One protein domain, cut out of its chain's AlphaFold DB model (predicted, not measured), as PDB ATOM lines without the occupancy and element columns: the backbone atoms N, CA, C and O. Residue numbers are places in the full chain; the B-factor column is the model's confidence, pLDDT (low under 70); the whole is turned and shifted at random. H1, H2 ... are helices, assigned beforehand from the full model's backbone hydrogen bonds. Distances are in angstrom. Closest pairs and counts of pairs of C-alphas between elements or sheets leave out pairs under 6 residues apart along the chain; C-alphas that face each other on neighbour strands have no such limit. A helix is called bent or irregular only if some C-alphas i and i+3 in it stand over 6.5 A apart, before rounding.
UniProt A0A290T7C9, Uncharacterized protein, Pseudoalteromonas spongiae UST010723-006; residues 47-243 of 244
ATOM      1  N   TRP A  47      54.730   0.059 -11.036       94.31
ATOM      2  CA  TRP A  47      55.353   1.297 -10.581       94.31
ATOM      3  C   TRP A  47      54.469   2.519 -10.864       94.31
ATOM      4  O   TRP A  47      54.159   3.280  -9.951       94.31
ATOM      5  N   ALA A  48      53.963   2.641 -12.094       96.19
ATOM      6  CA  ALA A  48      53.064   3.728 -12.482       96.19
ATOM      7  C   ALA A  48      51.742   3.725 -11.689       96.19
ATOM      8  O   ALA A  48      51.161   4.777 -11.421       96.19
ATOM      9  N   LEU A  49      51.231   2.549 -11.309       96.94
ATOM     10  CA  LEU A  49      50.060   2.443 -10.436       96.94
ATOM     11  C   LEU A  49      50.367   2.897  -9.003       96.94
ATOM     12  O   LEU A  49      49.507   3.510  -8.372       96.94
ATOM     13  N   ASN A  50      51.574   2.635  -8.497       96.06
ATOM     14  CA  ASN A  50      52.000   3.079  -7.170       96.06
ATOM     15  C   ASN A  50      52.188   4.597  -7.081       96.06
ATOM     16  O   ASN A  50      51.827   5.203  -6.073       96.06
ATOM     17  N   GLU A  51      52.710   5.215  -8.141       96.94
ATOM     18  CA  GLU A  51      52.777   6.677  -8.262       96.94
ATOM     19  C   GLU A  51      51.368   7.276  -8.196       96.94
ATOM     20  O   GLU A  51      51.083   8.081  -7.316       96.94
ATOM     21  N   LYS A  52      50.430   6.759  -9.003       97.88
ATOM     22  CA  LYS A  52      49.020   7.190  -8.965       97.88
ATOM     23  C   LYS A  52      48.347   6.968  -7.610       97.88
ATOM     24  O   LYS A  52      47.476   7.745  -7.222       97.88
ATOM     25  N   LEU A  53      48.695   5.893  -6.902       97.50
ATOM     26  CA  LEU A  53      48.200   5.646  -5.547       97.50
ATOM     27  C   LEU A  53      48.736   6.696  -4.566       97.50
ATOM     28  O   LEU A  53      47.983   7.185  -3.728       97.50
ATOM     29  N   SER A  54      50.015   7.047  -4.683       96.31
ATOM     30  CA  SER A  54      50.642   8.089  -3.865       96.31
ATOM     31  C   SER A  54      49.990   9.448  -4.127       96.31
ATOM     32  O   SER A  54      49.590  10.119  -3.176       96.31
ATOM     33  N   ASP A  55      49.772   9.793  -5.398       97.88
ATOM     34  CA  ASP A  55      49.067  11.013  -5.803       97.88
ATOM     35  C   ASP A  55      47.640  11.056  -5.244       97.88
ATOM     36  O   ASP A  55      47.212  12.083  -4.724       97.88
ATOM     37  N   LEU A  56      46.910   9.933  -5.277       97.75
ATOM     38  CA  LEU A  56      45.566   9.842  -4.703       97.75
ATOM     39  C   LEU A  56      45.561  10.082  -3.186       97.75
ATOM     40  O   LEU A  56      44.639  10.711  -2.672       97.75
ATOM     41  N   ILE A  57      46.560   9.568  -2.460       96.38
ATOM     42  CA  ILE A  57      46.676   9.771  -1.007       96.38
ATOM     43  C   ILE A  57      46.972  11.245  -0.694       96.38
ATOM     44  O   ILE A  57      46.397  11.782   0.252       96.38
ATOM     45  N   ILE A  58      47.816  11.900  -1.497       96.25
ATOM     46  CA  ILE A  58      48.121  13.334  -1.372       96.25
ATOM     47  C   ILE A  58      46.883  14.181  -1.695       96.25
ATOM     48  O   ILE A  58      46.535  15.073  -0.926       96.25
ATOM     49  N   GLU A  59      46.184  13.884  -2.794       97.31
ATOM     50  CA  GLU A  59      44.931  14.557  -3.166       97.31
ATOM     51  C   GLU A  59      43.896  14.434  -2.038       97.31
ATOM     52  O   GLU A  59      43.283  15.419  -1.636       97.31
ATOM     53  N   LEU A  60      43.730  13.227  -1.487       96.56
ATOM     54  CA  LEU A  60      42.812  12.974  -0.382       96.56
ATOM     55  C   LEU A  60      43.165  13.782   0.863       96.56
ATOM     56  O   LEU A  60      42.256  14.252   1.536       96.56
ATOM     57  N   GLU A  61      44.447  13.928   1.193       94.38
ATOM     58  CA  GLU A  61      44.890  14.735   2.331       94.38
ATOM     59  C   GLU A  61      44.472  16.200   2.182       94.38
ATOM     60  O   GLU A  61      43.835  16.741   3.084       94.38
ATOM     61  N   VAL A  62      44.772  16.808   1.032       95.81
ATOM     62  CA  VAL A  62      44.439  18.214   0.754       95.81
ATOM     63  C   VAL A  62      42.928  18.439   0.827       95.81
ATOM     64  O   VAL A  62      42.449  19.364   1.481       95.81
ATOM     65  N   GLU A  63      42.161  17.561   0.193       97.06
ATOM     66  CA  GLU A  63      40.709  17.695   0.099       97.06
ATOM     67  C   GLU A  63      40.002  17.352   1.419       97.06
ATOM     68  O   GLU A  63      38.950  17.910   1.732       97.06
ATOM     69  N   LEU A  64      40.587  16.474   2.241       96.44
ATOM     70  CA  LEU A  64      40.084  16.184   3.583       96.44
ATOM     71  C   LEU A  64      40.192  17.409   4.493       96.44
ATOM     72  O   LEU A  64      39.291  17.642   5.300       96.44
ATOM     73  N   ASP A  65      41.268  18.186   4.365       94.00
ATOM     74  CA  ASP A  65      41.444  19.426   5.120       94.00
ATOM     75  C   ASP A  65      40.412  20.484   4.696       94.00
ATOM     76  O   ASP A  65      39.804  21.127   5.556       94.00
ATOM     77  N   LEU A  66      40.130  20.613   3.392       94.75
ATOM     78  CA  LEU A  66      39.055  21.478   2.884       94.75
ATOM     79  C   LEU A  66      37.683  21.046   3.420       94.75
ATOM     80  O   LEU A  66      36.975  21.843   4.037       94.75
ATOM     81  N   PHE A  67      37.353  19.759   3.291       95.06
ATOM     82  CA  PHE A  67      36.116  19.181   3.816       95.06
ATOM     83  C   PHE A  67      35.960  19.398   5.329       95.06
ATOM     84  O   PHE A  67      34.865  19.685   5.828       95.06
ATOM     85  N   ALA A  68      37.052  19.263   6.087       92.88
ATOM     86  CA  ALA A  68      37.052  19.493   7.523       92.88
ATOM     87  C   ALA A  68      36.766  20.964   7.860       92.88
ATOM     88  O   ALA A  68      35.985  21.220   8.777       92.88
ATOM     89  N   ASN A  69      37.348  21.909   7.118       90.94
ATOM     90  CA  ASN A  69      37.149  23.347   7.318       90.94
ATOM     91  C   ASN A  69      35.716  23.801   7.002       90.94
ATOM     92  O   ASN A  69      35.190  24.672   7.690       90.94
ATOM     93  N   GLU A  70      35.065  23.181   6.018       90.38
ATOM     94  CA  GLU A  70      33.663  23.453   5.658       90.38
ATOM     95  C   GLU A  70      32.651  22.762   6.592       90.38
ATOM     96  O   GLU A  70      31.457  23.075   6.603       90.38
ATOM     97  N   SER A  71      33.117  21.815   7.407       87.44
ATOM     98  CA  SER A  71      32.287  21.073   8.349       87.44
ATOM     99  C   SER A  71      32.147  21.784   9.697       87.44
ATOM    100  O   SER A  71      33.095  22.367  10.220       87.44
ATOM    101  N   ILE A  72      30.966  21.648  10.312       84.00
ATOM    102  CA  ILE A  72      30.687  22.117  11.679       84.00
ATOM    103  C   ILE A  72      31.697  21.489  12.651       84.00
ATOM    104  O   ILE A  72      31.946  20.280  12.592       84.00
ATOM    105  N   GLU A  73      32.253  22.299  13.554       84.06
ATOM    106  CA  GLU A  73      33.163  21.804  14.584       84.06
ATOM    107  C   GLU A  73      32.496  20.774  15.501       84.06
ATOM    108  O   GLU A  73      31.309  20.841  15.830       84.06
ATOM    109  N   THR A  74      33.287  19.800  15.935       86.31
ATOM    110  CA  THR A  74      32.866  18.819  16.933       86.31
ATOM    111  C   THR A  74      32.918  19.444  18.324       86.31
ATOM    112  O   THR A  74      33.969  19.936  18.725       86.31
ATOM    113  N   ASP A  75      31.847  19.316  19.103       87.31
ATOM    114  CA  ASP A  75      31.773  19.748  20.512       87.31
ATOM    115  C   ASP A  75      32.559  18.846  21.494       87.31
ATOM    116  O   ASP A  75      32.392  18.937  22.708       87.31
ATOM    117  N   GLY A  76      33.385  17.928  20.982       86.38
ATOM    118  CA  GLY A  76      34.147  16.964  21.779       86.38
ATOM    119  C   GLY A  76      33.324  15.786  22.310       86.38
ATOM    120  O   GLY A  76      33.856  14.958  23.049       86.38
ATOM    121  N   THR A  77      32.047  15.664  21.937       92.31
ATOM    122  CA  THR A  77      31.207  14.518  22.305       92.31
ATOM    123  C   THR A  77      31.230  13.419  21.245       92.31
ATOM    124  O   THR A  77      31.409  13.651  20.049       92.31
ATOM    125  N   TRP A  78      30.937  12.182  21.657       93.25
ATOM    126  CA  TRP A  78      30.777  11.078  20.708       93.25
ATOM    127  C   TRP A  78      29.642  11.314  19.698       93.25
ATOM    128  O   TRP A  78      29.697  10.818  18.572       93.25
ATOM    129  N   LYS A  79      28.602  12.067  20.078       93.88
ATOM    130  CA  LYS A  79      27.463  12.348  19.198       93.88
ATOM    131  C   LYS A  79      27.889  13.209  18.008       93.88
ATOM    132  O   LYS A  79      27.572  12.839  16.878       93.88
ATOM    133  N   SER A  80      28.621  14.298  18.247       92.38
ATOM    134  CA  SER A  80      29.129  15.162  17.173       92.38
ATOM    135  C   SER A  80      30.203  14.459  16.341       92.38
ATOM    136  O   SER A  80      30.136  14.485  15.114       92.38
ATOM    137  N   ALA A  81      31.113  13.716  16.982       93.62
ATOM    138  CA  ALA A  81      32.107  12.889  16.299       93.62
ATOM    139  C   ALA A  81      31.456  11.874  15.345       93.62
ATOM    140  O   ALA A  81      31.840  11.758  14.182       93.62
ATOM    141  N   ARG A  82      30.411  11.174  15.803       94.12
ATOM    142  CA  ARG A  82      29.640  10.236  14.979       94.12
ATOM    143  C   ARG A  82      28.944  10.925  13.807       94.12
ATOM    144  O   ARG A  82      28.884  10.339  12.731       94.12
ATOM    145  N   GLN A  83      28.408  12.129  14.001       94.12
ATOM    146  CA  GLN A  83      27.806  12.906  12.912       94.12
ATOM    147  C   GLN A  83      28.852  13.305  11.870       94.12
ATOM    148  O   GLN A  83      28.600  13.148  10.677       94.12
ATOM    149  N   PHE A  84      30.035  13.744  12.306       95.12
ATOM    150  CA  PHE A  84      31.143  14.070  11.410       95.12
ATOM    151  C   PHE A  84      31.627  12.841  10.623       95.12
ATOM    152  O   PHE A  84      31.706  12.900   9.399       95.12
ATOM    153  N   ILE A  85      31.843  11.696  11.285       94.88
ATOM    154  CA  ILE A  85      32.174  10.424  10.608       94.88
ATOM    155  C   ILE A  85      31.056  10.017   9.634       94.88
ATOM    156  O   ILE A  85      31.333   9.494   8.558       94.88
ATOM    157  N   GLY A  86      29.793  10.273   9.988       94.50
ATOM    158  CA  GLY A  86      28.641  10.055   9.113       94.50
ATOM    159  C   GLY A  86      28.723  10.866   7.819       94.50
ATOM    160  O   GLY A  86      28.594  10.282   6.748       94.50
ATOM    161  N   LYS A  87      29.016  12.169   7.912       94.44
ATOM    162  CA  LYS A  87      29.241  13.032   6.739       94.44
ATOM    163  C   LYS A  87      30.455  12.594   5.927       94.44
ATOM    164  O   LYS A  87      30.382  12.499   4.709       94.44
ATOM    165  N   LEU A  88      31.558  12.245   6.594       95.38
ATOM    166  CA  LEU A  88      32.739  11.691   5.931       95.38
ATOM    167  C   LEU A  88      32.375  10.432   5.120       95.38
ATOM    168  O   LEU A  88      32.869  10.254   4.008       95.38
ATOM    169  N   LYS A  89      31.483   9.580   5.650       95.19
ATOM    170  CA  LYS A  89      30.993   8.358   4.992       95.19
ATOM    171  C   LYS A  89      30.089   8.617   3.796       95.19
ATOM    172  O   LYS A  89      30.182   7.865   2.829       95.19
ATOM    173  N   SER A  90      29.216   9.618   3.857       94.31
ATOM    174  CA  SER A  90      28.266   9.904   2.779       94.31
ATOM    175  C   SER A  90      28.848  10.802   1.691       94.31
ATOM    176  O   SER A  90      28.639  10.529   0.511       94.31
ATOM    177  N   ASP A  91      29.604  11.828   2.076       94.69
ATOM    178  CA  ASP A  91      29.881  12.969   1.199       94.69
ATOM    179  C   ASP A  91      31.309  12.920   0.637       94.69
ATOM    180  O   ASP A  91      31.538  13.285  -0.513       94.69
ATOM    181  N   PHE A  92      32.271  12.415   1.419       95.44
ATOM    182  CA  PHE A  92      33.695  12.457   1.069       95.44
ATOM    183  C   PHE A  92      34.244  11.094   0.616       95.44
ATOM    184  O   PHE A  92      34.703  10.920  -0.515       95.44
ATOM    185  N   HIS A  93      34.171  10.085   1.484       96.44
ATOM    186  CA  HIS A  93      34.785   8.772   1.273       96.44
ATOM    187  C   HIS A  93      34.383   8.073  -0.038       96.44
ATOM    188  O   HIS A  93      35.276   7.538  -0.703       96.44
ATOM    189  N   PRO A  94      33.111   8.094  -0.491       96.06
ATOM    190  CA  PRO A  94      32.717   7.401  -1.717       96.06
ATOM    191  C   PRO A  94      33.413   7.923  -2.980       96.06
ATOM    192  O   PRO A  94      33.577   7.173  -3.945       96.06
ATOM    193  N   ALA A  95      33.817   9.196  -3.016       95.44
ATOM    194  CA  ALA A  95      34.539   9.760  -4.154       95.44
ATOM    195  C   ALA A  95      35.941   9.143  -4.284       95.44
ATOM    196  O   ALA A  95      36.294   8.619  -5.343       95.44
ATOM    197  N   TYR A  96      36.703   9.122  -3.190       96.50
ATOM    198  CA  TYR A  96      38.073   8.602  -3.174       96.50
ATOM    199  C   TYR A  96      38.122   7.080  -3.184       96.50
ATOM    200  O   TYR A  96      38.959   6.502  -3.872       96.50
ATOM    201  N   TYR A  97      37.197   6.410  -2.492       96.31
ATOM    202  CA  TYR A  97      37.130   4.951  -2.495       96.31
ATOM    203  C   TYR A  97      36.909   4.400  -3.911       96.31
ATOM    204  O   TYR A  97      37.581   3.458  -4.321       96.31
ATOM    205  N   ARG A  98      36.053   5.039  -4.724       96.06
ATOM    206  CA  ARG A  98      35.878   4.662  -6.139       96.06
ATOM    207  C   ARG A  98      37.157   4.838  -6.960       96.06
ATOM    208  O   ARG A  98      37.476   3.965  -7.768       96.06
ATOM    209  N   LYS A  99      37.893   5.937  -6.756       97.00
ATOM    210  CA  LYS A  99      39.201   6.156  -7.403       97.00
ATOM    211  C   LYS A  99      40.192   5.055  -7.008       97.00
ATOM    212  O   LYS A  99      40.836   4.481  -7.885       97.00
ATOM    213  N   LEU A 100      40.248   4.708  -5.722       97.00
ATOM    214  CA  LEU A 100      41.107   3.649  -5.199       97.00
ATOM    215  C   LEU A 100      40.774   2.280  -5.802       97.00
ATOM    216  O   LEU A 100      41.674   1.600  -6.282       97.00
ATOM    217  N   VAL A 101      39.496   1.891  -5.831       96.06
ATOM    218  CA  VAL A 101      39.052   0.614  -6.418       96.06
ATOM    219  C   VAL A 101      39.453   0.519  -7.892       96.06
ATOM    220  O   VAL A 101      39.947  -0.520  -8.332       96.06
ATOM    221  N   LYS A 102      39.319   1.615  -8.651       95.94
ATOM    222  CA  LYS A 102      39.753   1.669 -10.053       95.94
ATOM    223  C   LYS A 102      41.269   1.496 -10.201       95.94
ATOM    224  O   LYS A 102      41.703   0.791 -11.106       95.94
ATOM    225  N   LEU A 103      42.070   2.121  -9.333       95.81
ATOM    226  CA  LEU A 103      43.526   1.933  -9.325       95.81
ATOM    227  C   LEU A 103      43.907   0.498  -8.950       95.81
ATOM    228  O   LEU A 103      44.733  -0.108  -9.629       95.81
ATOM    229  N   ARG A 104      43.266  -0.063  -7.917       94.62
ATOM    230  CA  ARG A 104      43.483  -1.436  -7.447       94.62
ATOM    231  C   ARG A 104      43.252  -2.461  -8.555       94.62
ATOM    232  O   ARG A 104      44.073  -3.354  -8.718       94.62
ATOM    233  N   ALA A 105      42.194  -2.308  -9.353       95.06
ATOM    234  CA  ALA A 105      41.921  -3.204 -10.482       95.06
ATOM    235  C   ALA A 105      43.089  -3.265 -11.490       95.06
ATOM    236  O   ALA A 105      43.308  -4.289 -12.129       95.06
ATOM    237  N   GLY A 106      43.894  -2.201 -11.593       94.75
ATOM    238  CA  GLY A 106      45.099  -2.190 -12.422       94.75
ATOM    239  C   GLY A 106      46.206  -3.144 -11.954       94.75
ATOM    240  O   GLY A 106      47.024  -3.541 -12.783       94.75
ATOM    241  N   PHE A 107      46.242  -3.517 -10.669       94.88
ATOM    242  CA  PHE A 107      47.238  -4.439 -10.107       94.88
ATOM    243  C   PHE A 107      46.890  -5.918 -10.329       94.88
ATOM    244  O   PHE A 107      47.780  -6.760 -10.255       94.88
ATOM    245  N   GLU A 108      45.635  -6.254 -10.647       91.88
ATOM    246  CA  GLU A 108      45.213  -7.649 -10.864       91.88
ATOM    247  C   GLU A 108      46.003  -8.334 -11.988       91.88
ATOM    248  O   GLU A 108      46.296  -9.523 -11.918       91.88
ATOM    249  N   GLY A 109      46.383  -7.571 -13.017       85.94
ATOM    250  CA  GLY A 109      47.124  -8.077 -14.174       85.94
ATOM    251  C   GLY A 109      48.648  -8.045 -14.041       85.94
ATOM    252  O   GLY A 109      49.332  -8.403 -15.003       85.94
ATOM    253  N   THR A 110      49.205  -7.583 -12.913       90.06
ATOM    254  CA  THR A 110      50.659  -7.388 -12.794       90.06
ATOM    255  C   THR A 110      51.361  -8.578 -12.153       90.06
ATOM    256  O   THR A 110      52.292  -9.130 -12.744       90.06
ATOM    257  N   ASN A 111      50.940  -8.977 -10.955       91.38
ATOM    258  CA  ASN A 111      51.569 -10.036 -10.175       91.38
ATOM    259  C   ASN A 111      50.608 -10.553  -9.093       91.38
ATOM    260  O   ASN A 111      49.928  -9.749  -8.455       91.38
ATOM    261  N   ASP A 112      50.612 -11.862  -8.837       93.56
ATOM    262  CA  ASP A 112      49.750 -12.515  -7.845       93.56
ATOM    263  C   ASP A 112      49.859 -11.877  -6.445       93.56
ATOM    264  O   ASP A 112      48.834 -11.579  -5.835       93.56
ATOM    265  N   ILE A 113      51.072 -11.586  -5.945       95.75
ATOM    266  CA  ILE A 113      51.246 -10.999  -4.600       95.75
ATOM    267  C   ILE A 113      50.745  -9.553  -4.537       95.75
ATOM    268  O   ILE A 113      50.157  -9.135  -3.542       95.75
ATOM    269  N   LEU A 114      50.936  -8.784  -5.612       95.56
ATOM    270  CA  LEU A 114      50.455  -7.404  -5.694       95.56
ATOM    271  C   LEU A 114      48.930  -7.369  -5.788       95.56
ATOM    272  O   LEU A 114      48.294  -6.581  -5.089       95.56
ATOM    273  N   SER A 115      48.347  -8.248  -6.599       95.69
ATOM    274  CA  SER A 115      46.901  -8.430  -6.708       95.69
ATOM    275  C   SER A 115      46.276  -8.793  -5.353       95.69
ATOM    276  O   SER A 115      45.360  -8.104  -4.897       95.69
ATOM    277  N   ALA A 116      46.829  -9.802  -4.670       96.62
ATOM    278  CA  ALA A 116      46.349 -10.282  -3.376       96.62
ATOM    279  C   ALA A 116      46.406  -9.199  -2.289       96.62
ATOM    280  O   ALA A 116      45.398  -8.908  -1.638       96.62
ATOM    281  N   TYR A 117      47.562  -8.544  -2.113       96.81
ATOM    282  CA  TYR A 117      47.718  -7.516  -1.081       96.81
ATOM    283  C   TYR A 117      46.877  -6.276  -1.380       96.81
ATOM    284  O   TYR A 117      46.192  -5.789  -0.486       96.81
ATOM    285  N   THR A 118      46.872  -5.776  -2.620       96.50
ATOM    286  CA  THR A 118      46.070  -4.586  -2.964       96.50
ATOM    287  C   THR A 118      44.577  -4.839  -2.795       96.50
ATOM    288  O   THR A 118      43.865  -3.942  -2.363       96.50
ATOM    289  N   TYR A 119      44.091  -6.052  -3.073       96.12
ATOM    290  CA  TYR A 119      42.700  -6.417  -2.820       96.12
ATOM    291  C   TYR A 119      42.376  -6.517  -1.337       96.12
ATOM    292  O   TYR A 119      41.488  -5.827  -0.841       96.12
ATOM    293  N   THR A 120      43.112  -7.370  -0.629       96.06
ATOM    294  CA  THR A 120      42.827  -7.737   0.759       96.06
ATOM    295  C   THR A 120      42.928  -6.517   1.670       96.06
ATOM    296  O   THR A 120      42.080  -6.290   2.535       96.06
ATOM    297  N   PHE A 121      43.905  -5.642   1.411       94.88
ATOM    298  CA  PHE A 121      44.110  -4.431   2.197       94.88
ATOM    299  C   PHE A 121      43.081  -3.322   1.904       94.88
ATOM    300  O   PHE A 121      43.013  -2.361   2.674       94.88
ATOM    301  N   LEU A 122      42.198  -3.444   0.897       93.44
ATOM    302  CA  LEU A 122      41.066  -2.509   0.753       93.44
ATOM    303  C   LEU A 122      40.182  -2.484   2.004       93.44
ATOM    304  O   LEU A 122      39.614  -1.446   2.341       93.44
ATOM    305  N   ASN A 123      40.110  -3.595   2.740       90.31
ATOM    306  CA  ASN A 123      39.338  -3.666   3.975       90.31
ATOM    307  C   ASN A 123      39.793  -2.648   5.027       90.31
ATOM    308  O   ASN A 123      38.983  -2.263   5.865       90.31
ATOM    309  N   ILE A 124      41.042  -2.170   4.994       89.62
ATOM    310  CA  ILE A 124      41.566  -1.200   5.972       89.62
ATOM    311  C   ILE A 124      40.934   0.170   5.803       89.62
ATOM    312  O   ILE A 124      40.602   0.810   6.800       89.62
ATOM    313  N   VAL A 125      40.733   0.605   4.558       90.69
ATOM    314  CA  VAL A 125      40.154   1.921   4.266       90.69
ATOM    315  C   VAL A 125      38.638   1.959   4.483       90.69
ATOM    316  O   VAL A 125      38.040   3.027   4.364       90.69
ATOM    317  N   ASN A 126      38.007   0.837   4.849       86.31
ATOM    318  CA  ASN A 126      36.607   0.815   5.254       86.31
ATOM    319  C   ASN A 126      36.395   1.683   6.510       86.31
ATOM    320  O   ASN A 126      37.022   1.487   7.555       86.31
ATOM    321  N   LEU A 127      35.461   2.629   6.417       87.94
ATOM    322  CA  LEU A 127      35.132   3.567   7.489       87.94
ATOM    323  C   LEU A 127      34.591   2.924   8.768       87.94
ATOM    324  O   LEU A 127      34.631   3.560   9.823       87.94
ATOM    325  N   ASP A 128      34.127   1.679   8.723       86.31
ATOM    326  CA  ASP A 128      33.715   0.972   9.936       86.31
ATOM    327  C   ASP A 128      34.921   0.708  10.871       86.31
ATOM    328  O   ASP A 128      34.778   0.738  12.101       86.31
ATOM    329  N   ASN A 129      36.138   0.586  10.316       83.06
ATOM    330  CA  ASN A 129      37.374   0.552  11.105       83.06
ATOM    331  C   ASN A 129      37.638   1.901  11.775       83.06
ATOM    332  O   ASN A 129      37.918   1.943  12.972       83.06
ATOM    333  N   LEU A 130      37.493   3.008  11.033       89.62
ATOM    334  CA  LEU A 130      37.636   4.357  11.588       89.62
ATOM    335  C   LEU A 130      36.664   4.565  12.752       89.62
ATOM    336  O   LEU A 130      37.061   5.017  13.820       89.62
ATOM    337  N   PHE A 131      35.402   4.177  12.572       90.56
ATOM    338  CA  PHE A 131      34.382   4.283  13.607       90.56
ATOM    339  C   PHE A 131      34.765   3.510  14.877       90.56
ATOM    340  O   PHE A 131      34.671   4.043  15.987       90.56
ATOM    341  N   THR A 132      35.230   2.269  14.719       87.56
ATOM    342  CA  THR A 132      35.651   1.402  15.829       87.56
ATOM    343  C   THR A 132      36.851   1.985  16.576       87.56
ATOM    344  O   THR A 132      36.851   2.050  17.811       87.56
ATOM    345  N   VAL A 133      37.850   2.479  15.841       86.56
ATOM    346  CA  VAL A 133      39.043   3.128  16.401       86.56
ATOM    347  C   VAL A 133      38.666   4.409  17.136       86.56
ATOM    348  O   VAL A 133      39.058   4.588  18.288       86.56
ATOM    349  N   CYS A 134      37.851   5.273  16.526       90.31
ATOM    350  CA  CYS A 134      37.469   6.536  17.143       90.31
ATOM    351  C   CYS A 134      36.651   6.332  18.420       90.31
ATOM    352  O   CYS A 134      36.898   6.990  19.431       90.31
ATOM    353  N   LYS A 135      35.721   5.369  18.413       90.44
ATOM    354  CA  LYS A 135      34.916   5.042  19.594       90.44
ATOM    355  C   LYS A 135      35.770   4.488  20.734       90.44
ATOM    356  O   LYS A 135      35.645   4.956  21.862       90.44
ATOM    357  N   SER A 136      36.610   3.492  20.443       88.56
ATOM    358  CA  SER A 136      37.418   2.791  21.453       88.56
ATOM    359  C   SER A 136      38.471   3.695  22.090       88.56
ATOM    360  O   SER A 136      38.666   3.647  23.302       88.56
ATOM    361  N   LYS A 137      39.091   4.572  21.295       87.94
ATOM    362  CA  LYS A 137      40.151   5.487  21.746       87.94
ATOM    363  C   LYS A 137      39.651   6.857  22.188       87.94
ATOM    364  O   LYS A 137      40.459   7.720  22.505       87.94
ATOM    365  N   LYS A 138      38.331   7.058  22.221       90.81
ATOM    366  CA  LYS A 138      37.690   8.339  22.555       90.81
ATOM    367  C   LYS A 138      38.173   9.509  21.683       90.81
ATOM    368  O   LYS A 138      38.295  10.636  22.151       90.81
ATOM    369  N   ILE A 139      38.436   9.233  20.407       91.12
ATOM    370  CA  ILE A 139      38.833  10.240  19.424       91.12
ATOM    371  C   ILE A 139      37.571  10.949  18.946       91.12
ATOM    372  O   ILE A 139      36.829  10.418  18.114       91.12
ATOM    373  N   TYR A 140      37.310  12.122  19.515       93.19
ATOM    374  CA  TYR A 140      36.079  12.878  19.261       93.19
ATOM    375  C   TYR A 140      36.318  14.212  18.565       93.19
ATOM    376  O   TYR A 140      35.366  14.799  18.054       93.19
ATOM    377  N   SER A 141      37.566  14.682  18.508       92.31
ATOM    378  CA  SER A 141      37.882  15.908  17.785       92.31
ATOM    379  C   SER A 141      37.923  15.662  16.276       92.31
ATOM    380  O   SER A 141      38.482  14.667  15.805       92.31
ATOM    381  N   ARG A 142      37.377  16.606  15.502       92.75
ATOM    382  CA  ARG A 142      37.449  16.613  14.030       92.75
ATOM    383  C   ARG A 142      38.868  16.337  13.521       92.75
ATOM    384  O   ARG A 142      39.064  15.457  12.691       92.75
ATOM    385  N   GLY A 143      39.857  17.055  14.056       91.12
ATOM    386  CA  GLY A 143      41.250  16.943  13.618       91.12
ATOM    387  C   GLY A 143      41.851  15.555  13.853       91.12
ATOM    388  O   GLY A 143      42.538  15.021  12.986       91.12
ATOM    389  N   GLU A 144      41.570  14.924  14.994       90.88
ATOM    390  CA  GLU A 144      42.057  13.569  15.262       90.88
ATOM    391  C   GLU A 144      41.315  12.501  14.449       90.88
ATOM    392  O   GLU A 144      41.926  11.499  14.064       90.88
ATOM    393  N   ILE A 145      40.027  12.708  14.149       93.44
ATOM    394  CA  ILE A 145      39.270  11.846  13.231       93.44
ATOM    395  C   ILE A 145      39.887  11.924  11.830       93.44
ATOM    396  O   ILE A 145      40.197  10.880  11.256       93.44
ATOM    397  N   CYS A 146      40.141  13.131  11.308       93.88
ATOM    398  CA  CYS A 146      40.803  13.321  10.013       93.88
ATOM    399  C   CYS A 146      42.202  12.693   9.991       93.88
ATOM    400  O   CYS A 146      42.528  11.946   9.069       93.88
ATOM    401  N   ARG A 147      43.004  12.902  11.045       91.56
ATOM    402  CA  ARG A 147      44.331  12.279  11.187       91.56
ATOM    403  C   ARG A 147      44.248  10.752  11.169       91.56
ATOM    404  O   ARG A 147      45.057  10.103  10.513       91.56
ATOM    405  N   SER A 148      43.264  10.180  11.862       91.25
ATOM    406  CA  SER A 148      43.044   8.731  11.894       91.25
ATOM    407  C   SER A 148      42.601   8.200  10.532       91.25
ATOM    408  O   SER A 148      43.117   7.184  10.081       91.25
ATOM    409  N   TYR A 149      41.694   8.903   9.852       94.12
ATOM    410  CA  TYR A 149      41.244   8.537   8.514       94.12
ATOM    411  C   TYR A 149      42.401   8.556   7.515       94.12
ATOM    412  O   TYR A 149      42.657   7.539   6.875       94.12
ATOM    413  N   ARG A 150      43.172   9.650   7.461       92.69
ATOM    414  CA  ARG A 150      44.400   9.739   6.659       92.69
ATOM    415  C   ARG A 150      45.362   8.595   6.976       92.69
ATOM    416  O   ARG A 150      45.872   7.962   6.059       92.69
ATOM    417  N   GLY A 151      45.552   8.283   8.257       90.62
ATOM    418  CA  GLY A 151      46.397   7.175   8.696       90.62
ATOM    419  C   GLY A 151      46.030   5.837   8.048       90.62
ATOM    420  O   GLY A 151      46.928   5.100   7.652       90.62
ATOM    421  N   LEU A 152      44.739   5.529   7.864       91.94
ATOM    422  CA  LEU A 152      44.307   4.294   7.190       91.94
ATOM    423  C   LEU A 152      44.765   4.254   5.723       91.94
ATOM    424  O   LEU A 152      45.276   3.234   5.261       91.94
ATOM    425  N   TRP A 153      44.631   5.375   5.010       94.50
ATOM    426  CA  TRP A 153      45.048   5.508   3.611       94.50
ATOM    427  C   TRP A 153      46.565   5.451   3.451       94.50
ATOM    428  O   TRP A 153      47.071   4.731   2.590       94.50
ATOM    429  N   THR A 154      47.304   6.138   4.324       92.31
ATOM    430  CA  THR A 154      48.768   6.072   4.348       92.31
ATOM    431  C   THR A 154      49.248   4.644   4.606       92.31
ATOM    432  O   THR A 154      50.138   4.177   3.905       92.31
ATOM    433  N   LYS A 155      48.627   3.902   5.538       91.50
ATOM    434  CA  LYS A 155      48.996   2.498   5.800       91.50
ATOM    435  C   LYS A 155      48.728   1.588   4.606       91.50
ATOM    436  O   LYS A 155      49.563   0.738   4.312       91.50
ATOM    437  N   TYR A 156      47.617   1.785   3.898       94.31
ATOM    438  CA  TYR A 156      47.368   1.069   2.646       94.31
ATOM    439  C   TYR A 156      48.500   1.322   1.633       94.31
ATOM    440  O   TYR A 156      49.089   0.373   1.116       94.31
ATOM    441  N   GLY A 157      48.872   2.588   1.410       94.81
ATOM    442  CA  GLY A 157      49.972   2.955   0.509       94.81
ATOM    443  C   GLY A 157      51.336   2.394   0.930       94.81
ATOM    444  O   GLY A 157      52.075   1.872   0.093       94.81
ATOM    445  N   GLU A 158      51.656   2.437   2.228       93.31
ATOM    446  CA  GLU A 158      52.888   1.869   2.791       93.31
ATOM    447  C   GLU A 158      53.002   0.362   2.527       93.31
ATOM    448  O   GLU A 158      54.083  -0.121   2.176       93.31
ATOM    449  N   VAL A 159      51.904  -0.384   2.677       94.69
ATOM    450  CA  VAL A 159      51.881  -1.832   2.431       94.69
ATOM    451  C   VAL A 159      52.093  -2.129   0.952       94.69
ATOM    452  O   VAL A 159      52.971  -2.925   0.619       94.69
ATOM    453  N   VAL A 160      51.359  -1.453   0.061       95.50
ATOM    454  CA  VAL A 160      51.512  -1.633  -1.393       95.50
ATOM    455  C   VAL A 160      52.945  -1.317  -1.824       95.50
ATOM    456  O   VAL A 160      53.590  -2.139  -2.472       95.50
ATOM    457  N   SER A 161      53.498  -0.189  -1.374       95.06
ATOM    458  CA  SER A 161      54.892   0.183  -1.648       95.06
ATOM    459  C   SER A 161      55.893  -0.839  -1.095       95.06
ATOM    460  O   SER A 161      56.905  -1.135  -1.734       95.06
ATOM    461  N   SER A 162      55.617  -1.420   0.076       95.00
ATOM    462  CA  SER A 162      56.475  -2.449   0.672       95.00
ATOM    463  C   SER A 162      56.476  -3.733  -0.158       95.00
ATOM    464  O   SER A 162      57.553  -4.278  -0.403       95.00
ATOM    465  N   ILE A 163      55.319  -4.172  -0.663       95.88
ATOM    466  CA  ILE A 163      55.220  -5.330  -1.562       95.88
ATOM    467  C   ILE A 163      55.938  -5.074  -2.888       95.88
ATOM    468  O   ILE A 163      56.665  -5.942  -3.370       95.88
ATOM    469  N   ILE A 164      55.819  -3.877  -3.465       94.75
ATOM    470  CA  ILE A 164      56.561  -3.517  -4.684       94.75
ATOM    471  C   ILE A 164      58.068  -3.611  -4.443       94.75
ATOM    472  O   ILE A 164      58.794  -4.212  -5.233       94.75
ATOM    473  N   ARG A 165      58.553  -3.094  -3.311       94.00
ATOM    474  CA  ARG A 165      59.967  -3.200  -2.943       94.00
ATOM    475  C   ARG A 165      60.398  -4.657  -2.748       94.00
ATOM    476  O   ARG A 165      61.459  -5.039  -3.233       94.00
ATOM    477  N   ILE A 166      59.589  -5.478  -2.079       94.38
ATOM    478  CA  ILE A 166      59.872  -6.908  -1.873       94.38
ATOM    479  C   ILE A 166      59.970  -7.628  -3.219       94.38
ATOM    480  O   ILE A 166      60.969  -8.286  -3.492       94.38
ATOM    481  N   THR A 167      58.981  -7.441  -4.092       93.25
ATOM    482  CA  THR A 167      58.964  -8.065  -5.421       93.25
ATOM    483  C   THR A 167      60.085  -7.549  -6.322       93.25
ATOM    484  O   THR A 167      60.596  -8.309  -7.135       93.25
ATOM    485  N   SER A 168      60.534  -6.299  -6.173       89.94
ATOM    486  CA  SER A 168      61.733  -5.816  -6.877       89.94
ATOM    487  C   SER A 168      63.037  -6.438  -6.358       89.94
ATOM    488  O   SER A 168      64.005  -6.548  -7.109       89.94
ATOM    489  N   GLY A 169      63.073  -6.826  -5.078       87.69
ATOM    490  CA  GLY A 169      64.250  -7.392  -4.419       87.69
ATOM    491  C   GLY A 169      64.365  -8.910  -4.564       87.69
ATOM    492  O   GLY A 169      65.475  -9.438  -4.582       87.69
ATOM    493  N   ASP A 170      63.237  -9.609  -4.694       89.88
ATOM    494  CA  ASP A 170      63.171 -11.059  -4.860       89.88
ATOM    495  C   ASP A 170      62.526 -11.429  -6.200       89.88
ATOM    496  O   ASP A 170      61.307 -11.426  -6.379       89.88
ATOM    497  N   LEU A 171      63.375 -11.794  -7.160       86.56
ATOM    498  CA  LEU A 171      62.967 -12.110  -8.528       86.56
ATOM    499  C   LEU A 171      62.054 -13.331  -8.629       86.56
ATOM    500  O   LEU A 171      61.364 -13.473  -9.641       86.56
ATOM    501  N   ARG A 172      62.016 -14.197  -7.605       89.75
ATOM    502  CA  ARG A 172      61.168 -15.398  -7.600       89.75
ATOM    503  C   ARG A 172      59.697 -15.056  -7.823       89.75
ATOM    504  O   ARG A 172      59.025 -15.790  -8.537       89.75
ATOM    505  N   PHE A 173      59.230 -13.901  -7.339       91.75
ATOM    506  CA  PHE A 173      57.862 -13.422  -7.573       91.75
ATOM    507  C   PHE A 173      57.531 -13.191  -9.055       91.75
ATOM    508  O   PHE A 173      56.361 -13.244  -9.429       91.75
ATOM    509  N   TRP A 174      58.531 -12.946  -9.904       89.31
ATOM    510  CA  TRP A 174      58.342 -12.647 -11.327       89.31
ATOM    511  C   TRP A 174      58.649 -13.823 -12.243       89.31
ATOM    512  O   TRP A 174      58.062 -13.933 -13.317       89.31
ATOM    513  N   VAL A 175      59.601 -14.673 -11.851       86.19
ATOM    514  CA  VAL A 175      60.111 -15.740 -12.723       86.19
ATOM    515  C   VAL A 175      59.511 -17.108 -12.427       86.19
ATOM    516  O   VAL A 175      59.644 -17.992 -13.274       86.19
ATOM    517  N   THR A 176      58.869 -17.290 -11.268       83.75
ATOM    518  CA  THR A 176      58.264 -18.574 -10.898       83.75
ATOM    519  C   THR A 176      57.159 -18.969 -11.876       83.75
ATOM    520  O   THR A 176      56.292 -18.166 -12.213       83.75
ATOM    521  N   ASP A 177      57.204 -20.216 -12.340       77.25
ATOM    522  CA  ASP A 177      56.157 -20.811 -13.182       77.25
ATOM    523  C   ASP A 177      55.063 -21.491 -12.343       77.25
ATOM    524  O   ASP A 177      54.042 -21.934 -12.863       77.25
ATOM    525  N   ILE A 178      55.287 -21.588 -11.032       82.31
ATOM    526  CA  ILE A 178      54.364 -22.182 -10.076       82.31
ATOM    527  C   ILE A 178      53.264 -21.156  -9.766       82.31
ATOM    528  O   ILE A 178      53.601 -20.104  -9.225       82.31
ATOM    529  N   PRO A 179      51.972 -21.431 -10.035       83.75
ATOM    530  CA  PRO A 179      50.888 -20.543  -9.620       83.75
ATOM    531  C   PRO A 179      50.846 -20.426  -8.095       83.75
ATOM    532  O   PRO A 179      50.872 -21.446  -7.393       83.75
ATOM    533  N   TYR A 180      50.769 -19.198  -7.579       91.38
ATOM    534  CA  TYR A 180      50.841 -18.952  -6.136       91.38
ATOM    535  C   TYR A 180      49.800 -17.959  -5.610       91.38
ATOM    536  O   TYR A 180      49.843 -17.626  -4.430       91.38
ATOM    537  N   ILE A 181      48.821 -17.552  -6.425       91.00
ATOM    538  CA  ILE A 181      47.751 -16.624  -6.024       91.00
ATOM    539  C   ILE A 181      47.039 -17.005  -4.715       91.00
ATOM    540  O   ILE A 181      46.955 -16.181  -3.816       91.00
ATOM    541  N   GLN A 182      46.642 -18.269  -4.531       90.81
ATOM    542  CA  GLN A 182      45.992 -18.711  -3.283       90.81
ATOM    543  C   GLN A 182      46.919 -18.578  -2.068       90.81
ATOM    544  O   GLN A 182      46.485 -18.263  -0.963       90.81
ATOM    545  N   HIS A 183      48.216 -18.823  -2.265       93.50
ATOM    546  CA  HIS A 183      49.203 -18.674  -1.204       93.50
ATOM    547  C   HIS A 183      49.447 -17.193  -0.881       93.50
ATOM    548  O   HIS A 183      49.535 -16.821   0.287       93.50
ATOM    549  N   ALA A 184      49.475 -16.341  -1.910       95.56
ATOM    550  CA  ALA A 184      49.522 -14.893  -1.768       95.56
ATOM    551  C   ALA A 184      48.308 -14.345  -0.997       95.56
ATOM    552  O   ALA A 184      48.499 -13.530  -0.095       95.56
ATOM    553  N   ASP A 185      47.097 -14.828  -1.286       95.94
ATOM    554  CA  ASP A 185      45.870 -14.443  -0.575       95.94
ATOM    555  C   ASP A 185      45.941 -14.803   0.916       95.94
ATOM    556  O   ASP A 185      45.667 -13.964   1.775       95.94
ATOM    557  N   ASN A 186      46.392 -16.020   1.246       95.25
ATOM    558  CA  ASN A 186      46.542 -16.460   2.639       95.25
ATOM    559  C   ASN A 186      47.514 -15.571   3.431       95.25
ATOM    560  O   ASN A 186      47.260 -15.234   4.589       95.25
ATOM    561  N   TRP A 187      48.628 -15.182   2.809       96.12
ATOM    562  CA  TRP A 187      49.612 -14.297   3.429       96.12
ATOM    563  C   TRP A 187      49.108 -12.858   3.563       96.12
ATOM    564  O   TRP A 187      49.313 -12.237   4.608       96.12
ATOM    565  N   ALA A 188      48.398 -12.350   2.554       97.00
ATOM    566  CA  ALA A 188      47.766 -11.039   2.616       97.00
ATOM    567  C   ALA A 188      46.728 -10.968   3.750       97.00
ATOM    568  O   ALA A 188      46.713  -9.998   4.505       97.00
ATOM    569  N   GLU A 189      45.910 -12.008   3.923       96.81
ATOM    570  CA  GLU A 189      44.916 -12.078   4.999       96.81
ATOM    571  C   GLU A 189      45.579 -12.172   6.381       96.81
ATOM    572  O   GLU A 189      45.175 -11.488   7.326       96.81
ATOM    573  N   TYR A 190      46.652 -12.957   6.505       95.56
ATOM    574  CA  TYR A 190      47.440 -13.017   7.735       95.56
ATOM    575  C   TYR A 190      48.011 -11.641   8.121       95.56
ATOM    576  O   TYR A 190      47.856 -11.197   9.264       95.56
ATOM    577  N   ASP A 191      48.618 -10.924   7.172       95.75
ATOM    578  CA  ASP A 191      49.159  -9.586   7.424       95.75
ATOM    579  C   ASP A 191      48.055  -8.541   7.672       95.75
ATOM    580  O   ASP A 191      48.248  -7.625   8.478       95.75
ATOM    581  N   LEU A 192      46.877  -8.686   7.055       94.12
ATOM    582  CA  LEU A 192      45.714  -7.848   7.351       94.12
ATOM    583  C   LEU A 192      45.295  -7.990   8.820       94.12
ATOM    584  O   LEU A 192      45.061  -6.982   9.491       94.12
ATOM    585  N   GLN A 193      45.256  -9.212   9.356       92.69
ATOM    586  CA  GLN A 193      44.940  -9.446  10.770       92.69
ATOM    587  C   GLN A 193      45.984  -8.820  11.705       92.69
ATOM    588  O   GLN A 193      45.630  -8.246  12.742       92.69
ATOM    589  N   LEU A 194      47.272  -8.886  11.344       90.44
ATOM    590  CA  LEU A 194      48.332  -8.194  12.083       90.44
ATOM    591  C   LEU A 194      48.115  -6.678  12.073       90.44
ATOM    592  O   LEU A 194      48.219  -6.033  13.121       90.44
ATOM    593  N   LEU A 195      47.747  -6.111  10.924       88.94
ATOM    594  CA  LEU A 195      47.469  -4.685  10.809       88.94
ATOM    595  C   LEU A 195      46.215  -4.263  11.585       88.94
ATOM    596  O   LEU A 195      46.235  -3.235  12.254       88.94
ATOM    597  N   GLN A 196      45.139  -5.046  11.575       87.62
ATOM    598  CA  GLN A 196      43.937  -4.743  12.364       87.62
ATOM    599  C   GLN A 196      44.244  -4.680  13.870       87.62
ATOM    600  O   GLN A 196      43.789  -3.768  14.573       87.62
ATOM    601  N   ARG A 197      45.082  -5.600  14.367       85.31
ATOM    602  CA  ARG A 197      45.589  -5.562  15.750       85.31
ATOM    603  C   ARG A 197      46.456  -4.327  15.989       85.31
ATOM    604  O   ARG A 197      46.307  -3.662  17.012       85.31
ATOM    605  N   PHE A 198      47.318  -3.994  15.031       85.44
ATOM    606  CA  PHE A 198      48.185  -2.824  15.095       85.44
ATOM    607  C   PHE A 198      47.397  -1.505  15.147       85.44
ATOM    608  O   PHE A 198      47.643  -0.695  16.036       85.44
ATOM    609  N   ILE A 199      46.406  -1.303  14.269       82.88
ATOM    610  CA  ILE A 199      45.542  -0.105  14.233       82.88
ATOM    611  C   ILE A 199      44.763   0.056  15.548       82.88
ATOM    612  O   ILE A 199      44.535   1.172  16.027       82.88
ATOM    613  N   SER A 200      44.397  -1.058  16.178       78.94
ATOM    614  CA  SER A 200      43.703  -1.064  17.468       78.94
ATOM    615  C   SER A 200      44.613  -0.673  18.647       78.94
ATOM    616  O   SER A 200      44.112  -0.219  19.673       78.94
ATOM    617  N   ALA A 201      45.943  -0.749  18.511       78.94
ATOM    618  CA  ALA A 201      46.894  -0.417  19.576       78.94
ATOM    619  C   ALA A 201      47.045   1.103  19.802       78.94
ATOM    620  O   ALA A 201      46.910   1.901  18.871       78.94
ATOM    621  N   ASN A 202      47.361   1.528  21.032       62.59
ATOM    622  CA  ASN A 202      47.312   2.939  21.458       62.59
ATOM    623  C   ASN A 202      48.189   3.919  20.642       62.59
ATOM    624  O   ASN A 202      47.838   5.090  20.574       62.59
ATOM    625  N   ASN A 203      49.239   3.459  19.944       62.56
ATOM    626  CA  ASN A 203      50.227   4.319  19.258       62.56
ATOM    627  C   ASN A 203      50.379   4.053  17.743       62.56
ATOM    628  O   ASN A 203      51.441   4.283  17.166       62.56
ATOM    629  N   TRP A 204      49.340   3.547  17.079       71.19
ATOM    630  CA  TRP A 204      49.435   3.114  15.676       71.19
ATOM    631  C   TRP A 204      49.785   4.224  14.664       71.19
ATOM    632  O   TRP A 204      50.391   3.937  13.636       71.19
ATOM    633  N   GLY A 205      49.444   5.485  14.956       61.16
ATOM    634  CA  GLY A 205      49.604   6.606  14.021       61.16
ATOM    635  C   GLY A 205      51.054   6.970  13.678       61.16
ATOM    636  O   GLY A 205      51.285   7.533  12.615       61.16
ATOM    637  N   ASN A 206      52.025   6.609  14.528       61.50
ATOM    638  CA  ASN A 206      53.437   6.988  14.356       61.50
ATOM    639  C   ASN A 206      54.366   5.809  14.041       61.50
ATOM    640  O   ASN A 206      55.546   6.013  13.771       61.50
ATOM    641  N   ASN A 207      53.855   4.579  14.077       70.56
ATOM    642  CA  ASN A 207      54.674   3.389  13.883       70.56
ATOM    643  C   ASN A 207      54.453   2.819  12.478       70.56
ATOM    644  O   ASN A 207      53.334   2.783  11.959       70.56
ATOM    645  N   ARG A 208      55.525   2.353  11.838       77.44
ATOM    646  CA  ARG A 208      55.430   1.576  10.598       77.44
ATOM    647  C   ARG A 208      54.889   0.183  10.926       77.44
ATOM    648  O   ARG A 208      55.353  -0.440  11.879       77.44
ATOM    649  N   LEU A 209      53.939  -0.313  10.131       80.50
ATOM    650  CA  LEU A 209      53.624  -1.740  10.148       80.50
ATOM    651  C   LEU A 209      54.706  -2.474   9.354       80.50
ATOM    652  O   LEU A 209      54.947  -2.148   8.193       80.50
ATOM    653  N   HIS A 210      55.306  -3.485   9.967       86.62
ATOM    654  CA  HIS A 210      56.138  -4.442   9.255       86.62
ATOM    655  C   HIS A 210      55.285  -5.629   8.816       86.62
ATOM    656  O   HIS A 210      54.812  -6.385   9.664       86.62
ATOM    657  N   ILE A 211      55.065  -5.769   7.506       92.88
ATOM    658  CA  ILE A 211      54.407  -6.958   6.949       92.88
ATOM    659  C   ILE A 211      55.373  -8.141   6.976       92.88
ATOM    660  O   ILE A 211      56.594  -7.971   6.910       92.88
ATOM    661  N   SER A 212      54.840  -9.353   7.069       92.94
ATOM    662  CA  SER A 212      55.639 -10.542   7.378       92.94
ATOM    663  C   SER A 212      56.721 -10.825   6.334       92.94
ATOM    664  O   SER A 212      57.840 -11.216   6.687       92.94
ATOM    665  N   LEU A 213      56.422 -10.534   5.063       94.25
ATOM    666  CA  LEU A 213      57.332 -10.673   3.921       94.25
ATOM    667  C   LEU A 213      58.492  -9.659   3.902       94.25
ATOM    668  O   LEU A 213      59.395  -9.787   3.083       94.25
ATOM    669  N   GLU A 214      58.531  -8.659   4.788       92.94
ATOM    670  CA  GLU A 214      59.720  -7.798   4.918       92.94
ATOM    671  C   GLU A 214      60.880  -8.500   5.629       92.94
ATOM    672  O   GLU A 214      62.032  -8.080   5.513       92.94
ATOM    673  N   SER A 215      60.592  -9.560   6.385       92.38
ATOM    674  CA  SER A 215      61.612 -10.318   7.099       92.38
ATOM    675  C   SER A 215      62.167 -11.445   6.230       92.38
ATOM    676  O   SER A 215      61.418 -12.143   5.550       92.38
ATOM    677  N   LYS A 216      63.481 -11.700   6.321       90.25
ATOM    678  CA  LYS A 216      64.109 -12.854   5.650       90.25
ATOM    679  C   LYS A 216      63.406 -14.166   6.018       90.25
ATOM    680  O   LYS A 216      63.078 -14.957   5.146       90.25
ATOM    681  N   ARG A 217      63.106 -14.352   7.309       92.69
ATOM    682  CA  ARG A 217      62.376 -15.526   7.808       92.69
ATOM    683  C   ARG A 217      60.982 -15.646   7.187       92.69
ATOM    684  O   ARG A 217      60.559 -16.757   6.896       92.69
ATOM    685  N   GLY A 218      60.273 -14.532   7.009       93.00
ATOM    686  CA  GLY A 218      58.964 -14.511   6.362       93.00
ATOM    687  C   GLY A 218      59.048 -14.880   4.885       93.00
ATOM    688  O   GLY A 218      58.308 -15.750   4.448       93.00
ATOM    689  N   LEU A 219      59.999 -14.304   4.144       93.31
ATOM    690  CA  LEU A 219      60.237 -14.662   2.740       93.31
ATOM    691  C   LEU A 219      60.587 -16.139   2.570       93.31
ATOM    692  O   LEU A 219      59.999 -16.817   1.733       93.31
ATOM    693  N   ASP A 220      61.519 -16.651   3.371       93.31
ATOM    694  CA  ASP A 220      61.927 -18.055   3.295       93.31
ATOM    695  C   ASP A 220      60.750 -18.984   3.618       93.31
ATOM    696  O   ASP A 220      60.539 -19.977   2.924       93.31
ATOM    697  N   LYS A 221      59.938 -18.624   4.620       94.75
ATOM    698  CA  LYS A 221      58.731 -19.368   4.988       94.75
ATOM    699  C   LYS A 221      57.690 -19.371   3.865       94.75
ATOM    700  O   LYS A 221      57.185 -20.438   3.547       94.75
ATOM    701  N   PHE A 222      57.414 -18.223   3.245       94.94
ATOM    702  CA  PHE A 222      56.488 -18.115   2.110       94.94
ATOM    703  C   PHE A 222      56.874 -19.081   0.982       94.94
ATOM    704  O   PHE A 222      56.070 -19.879   0.509       94.94
ATOM    705  N   TRP A 223      58.146 -19.067   0.579       93.44
ATOM    706  CA  TRP A 223      58.602 -19.936  -0.505       93.44
ATOM    707  C   TRP A 223      58.649 -21.416  -0.110       93.44
ATOM    708  O   TRP A 223      58.392 -22.274  -0.952       93.44
ATOM    709  N   HIS A 224      58.948 -21.726   1.153       92.31
ATOM    710  CA  HIS A 224      58.912 -23.094   1.666       92.31
ATOM    711  C   HIS A 224      57.495 -23.672   1.652       92.31
ATOM    712  O   HIS A 224      57.277 -24.738   1.083       92.31
ATOM    713  N   GLU A 225      56.527 -22.945   2.213       91.25
ATOM    714  CA  GLU A 225      55.124 -23.368   2.262       91.25
ATOM    715  C   GLU A 225      54.530 -23.522   0.855       91.25
ATOM    716  O   GLU A 225      53.753 -24.446   0.606       91.25
ATOM    717  N   LEU A 226      54.924 -22.658  -0.090       89.81
ATOM    718  CA  LEU A 226      54.541 -22.815  -1.490       89.81
ATOM    719  C   LEU A 226      55.068 -24.137  -2.069       89.81
ATOM    720  O   LEU A 226      54.310 -24.862  -2.714       89.81
ATOM    721  N   ASN A 227      56.340 -24.463  -1.838       86.38
ATOM    722  CA  ASN A 227      56.930 -25.704  -2.339       86.38
ATOM    723  C   ASN A 227      56.242 -26.937  -1.740       86.38
ATOM    724  O   ASN A 227      55.824 -27.812  -2.496       86.38
ATOM    725  N   GLU A 228      56.036 -26.965  -0.420       85.38
ATOM    726  CA  GLU A 228      55.335 -28.061   0.265       85.38
ATOM    727  C   GLU A 228      53.912 -28.248  -0.270       85.38
ATOM    728  O   GLU A 228      53.478 -29.370  -0.535       85.38
ATOM    729  N   HIS A 229      53.173 -27.154  -0.479       82.25
ATOM    730  CA  HIS A 229      51.824 -27.217  -1.041       82.25
ATOM    731  C   HIS A 229      51.815 -27.863  -2.437       82.25
ATOM    732  O   HIS A 229      50.948 -28.683  -2.747       82.25
ATOM    733  N   HIS A 230      52.790 -27.532  -3.283       80.25
ATOM    734  CA  HIS A 230      52.898 -28.108  -4.626       80.25
ATOM    735  C   HIS A 230      53.384 -29.559  -4.625       80.25
ATOM    736  O   HIS A 230      52.892 -30.355  -5.429       80.25
ATOM    737  N   GLU A 231      54.291 -29.934  -3.727       82.94
ATOM    738  CA  GLU A 231      54.722 -31.325  -3.546       82.94
ATOM    739  C   GLU A 231      53.564 -32.210  -3.077       82.94
ATOM    740  O   GLU A 231      53.258 -33.210  -3.731       82.94
ATOM    741  N   ASN A 232      52.821 -31.773  -2.058       80.62
ATOM    742  CA  ASN A 232      51.640 -32.477  -1.557       80.62
ATOM    743  C   ASN A 232      50.574 -32.673  -2.650       80.62
ATOM    744  O   ASN A 232      50.008 -33.759  -2.792       80.62
ATOM    745  N   ASN A 233      50.325 -31.653  -3.480       77.75
ATOM    746  CA  ASN A 233      49.380 -31.763  -4.596       77.75
ATOM    747  C   ASN A 233      49.850 -32.757  -5.669       77.75
ATOM    748  O   ASN A 233      49.033 -33.488  -6.237       77.75
ATOM    749  N   ARG A 234      51.161 -32.824  -5.941       78.38
ATOM    750  CA  ARG A 234      51.736 -33.810  -6.871       78.38
ATOM    751  C   ARG A 234      51.605 -35.233  -6.337       78.38
ATOM    752  O   ARG A 234      51.278 -36.131  -7.109       78.38
ATOM    753  N   GLU A 235      51.832 -35.447  -5.046       75.31
ATOM    754  CA  GLU A 235      51.669 -36.760  -4.410       75.31
ATOM    755  C   GLU A 235      50.208 -37.224  -4.422       75.31
ATOM    756  O   GLU A 235      49.918 -38.355  -4.813       75.31
ATOM    757  N   GLN A 236      49.264 -36.335  -4.107       73.88
ATOM    758  CA  GLN A 236      47.832 -36.640  -4.190       73.88
ATOM    759  C   GLN A 236      47.375 -36.961  -5.621       73.88
ATOM    760  O   GLN A 236      46.520 -37.828  -5.815       73.88
ATOM    761  N   ALA A 237      47.936 -36.286  -6.629       73.81
ATOM    762  CA  ALA A 237      47.639 -36.563  -8.032       73.81
ATOM    763  C   ALA A 237      48.169 -37.935  -8.482       73.81
ATOM    764  O   ALA A 237      47.466 -38.648  -9.195       73.81
ATOM    765  N   LYS A 238      49.367 -38.333  -8.030       74.50
ATOM    766  CA  LYS A 238      49.929 -39.672  -8.293       74.50
ATOM    767  C   LYS A 238      49.079 -40.772  -7.657       74.50
ATOM    768  O   LYS A 238      48.638 -41.680  -8.353       74.50
ATOM    769  N   ASN A 239      48.714 -40.606  -6.387       71.25
ATOM    770  CA  ASN A 239      47.897 -41.582  -5.659       71.25
ATOM    771  C   ASN A 239      46.481 -41.752  -6.244       71.25
ATOM    772  O   ASN A 239      45.875 -42.805  -6.080       71.25
ATOM    773  N   LYS A 240      45.936 -40.748  -6.947       65.69
ATOM    774  CA  LYS A 240      44.660 -40.871  -7.681       65.69
ATOM    775  C   LYS A 240      44.783 -41.616  -9.013       65.69
ATOM    776  O   LYS A 240      43.772 -42.098  -9.516       65.69
ATOM    777  N   HIS A 241      45.979 -41.688  -9.594       58.09
ATOM    778  CA  HIS A 241      46.230 -42.408 -10.843       58.09
ATOM    779  C   HIS A 241      46.604 -43.879 -10.626       58.09
ATOM    780  O   HIS A 241      46.306 -44.685 -11.502       58.09
ATOM    781  N   ASP A 242      47.142 -44.227  -9.456       53.94
ATOM    782  CA  ASP A 242      47.471 -45.610  -9.075       53.94
ATOM    783  C   ASP A 242      46.260 -46.408  -8.540       53.94
ATOM    784  O   ASP A 242      46.361 -47.601  -8.265       53.94
ATOM    785  N   VAL A 243      45.086 -45.771  -8.427       52.09
ATOM    786  CA  VAL A 243      43.796 -46.433  -8.170       52.09
ATOM    787  C   VAL A 243      43.048 -46.581  -9.501       52.09
ATOM    788  O   VAL A 243      42.068 -45.881  -9.763       52.09
TER     789      VAL A 243
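AT A GLANCE: This is residues 47 to 243 of the 244 residues of an uncharacterized protein of Pseudoalteromonas spongiae UST010723-006 (UniProt A0A290T7C9). Picture an up-and-down bundle of four helical parts, H1, H2b, H3 and H5, each running against the one before, with H7 packed on H3. H2a and H4 lie side by side at one end; at the other, H8 forms an arm, and residues 231 to 243, of which 231 to 241 belong to H8, stick out. The printed part has 197 residues, with eight named helices, H1 to H8 in chain order, and no named strand: all helix. It is only just loose, close to compact (radius of gyration of the C-alphas 19.9 A), and spans 72 by 33 by 32 A.

HOW THE PARTS SIT: Start at H5, residues 142 to 169. It touches H1, residues 47 to 70, opposite ways at a shallow tilt of 4 degrees, closest C-alphas Ile 57 and Trp 153, 6.5 A. It touches H3, residues 112 to 125, closest C-alphas Val 125 and Leu 152, 5.6 A. H2, residues 78 to 105, was assigned as one helix by its hydrogen bonds but is bent, C-alphas 91 and 94 being 6.9 A apart; its arms are H2a, 78 to 91, and H2b, 94 to 105. H2b and H3, a hairpin, only just touch, with 3 pairs of C-alphas within 8 A, closest Arg 104 and Thr 118, 6.1 A. H4, residues 127 to 136, touches H2a, closest C-alphas Lys 89 and Leu 127, 6.8 A. H7, residues 181 to 200, touches H3, closest C-alphas Asp 112 and Ile 181, 4.9 A. H8, residues 216 to 241, is close to H7 but not clearly touching, as H6, residues 172 to 175, is to H3. Every O i to N i+4 pair is within hydrogen-bond range in H1, H2a, H2b, H4, H5, H7 and H8, but 6 of 10 in H3; H6 is too short.

IN THESE COORDINATES: Find C-alpha 47 at (55.353, 1.297, -10.581); H1 runs 35.0 A from there. H5 begins at (37.449, 16.613, 14.030) and runs 40.4 A; H7 runs 28.5 A. H8, 38.3 A long, ends at C-alpha 241, (46.230, -42.408, -10.843).

THE WHOLE: The farthest C-alphas, of Asp 75 and Asp 242, are 73.4 A apart. The printed part has no cut; the link from H7 to H8, residues 201 to 215, is long. Residues 202 to 203, 205 to 206 and 240 to 243 have pLDDT under 70.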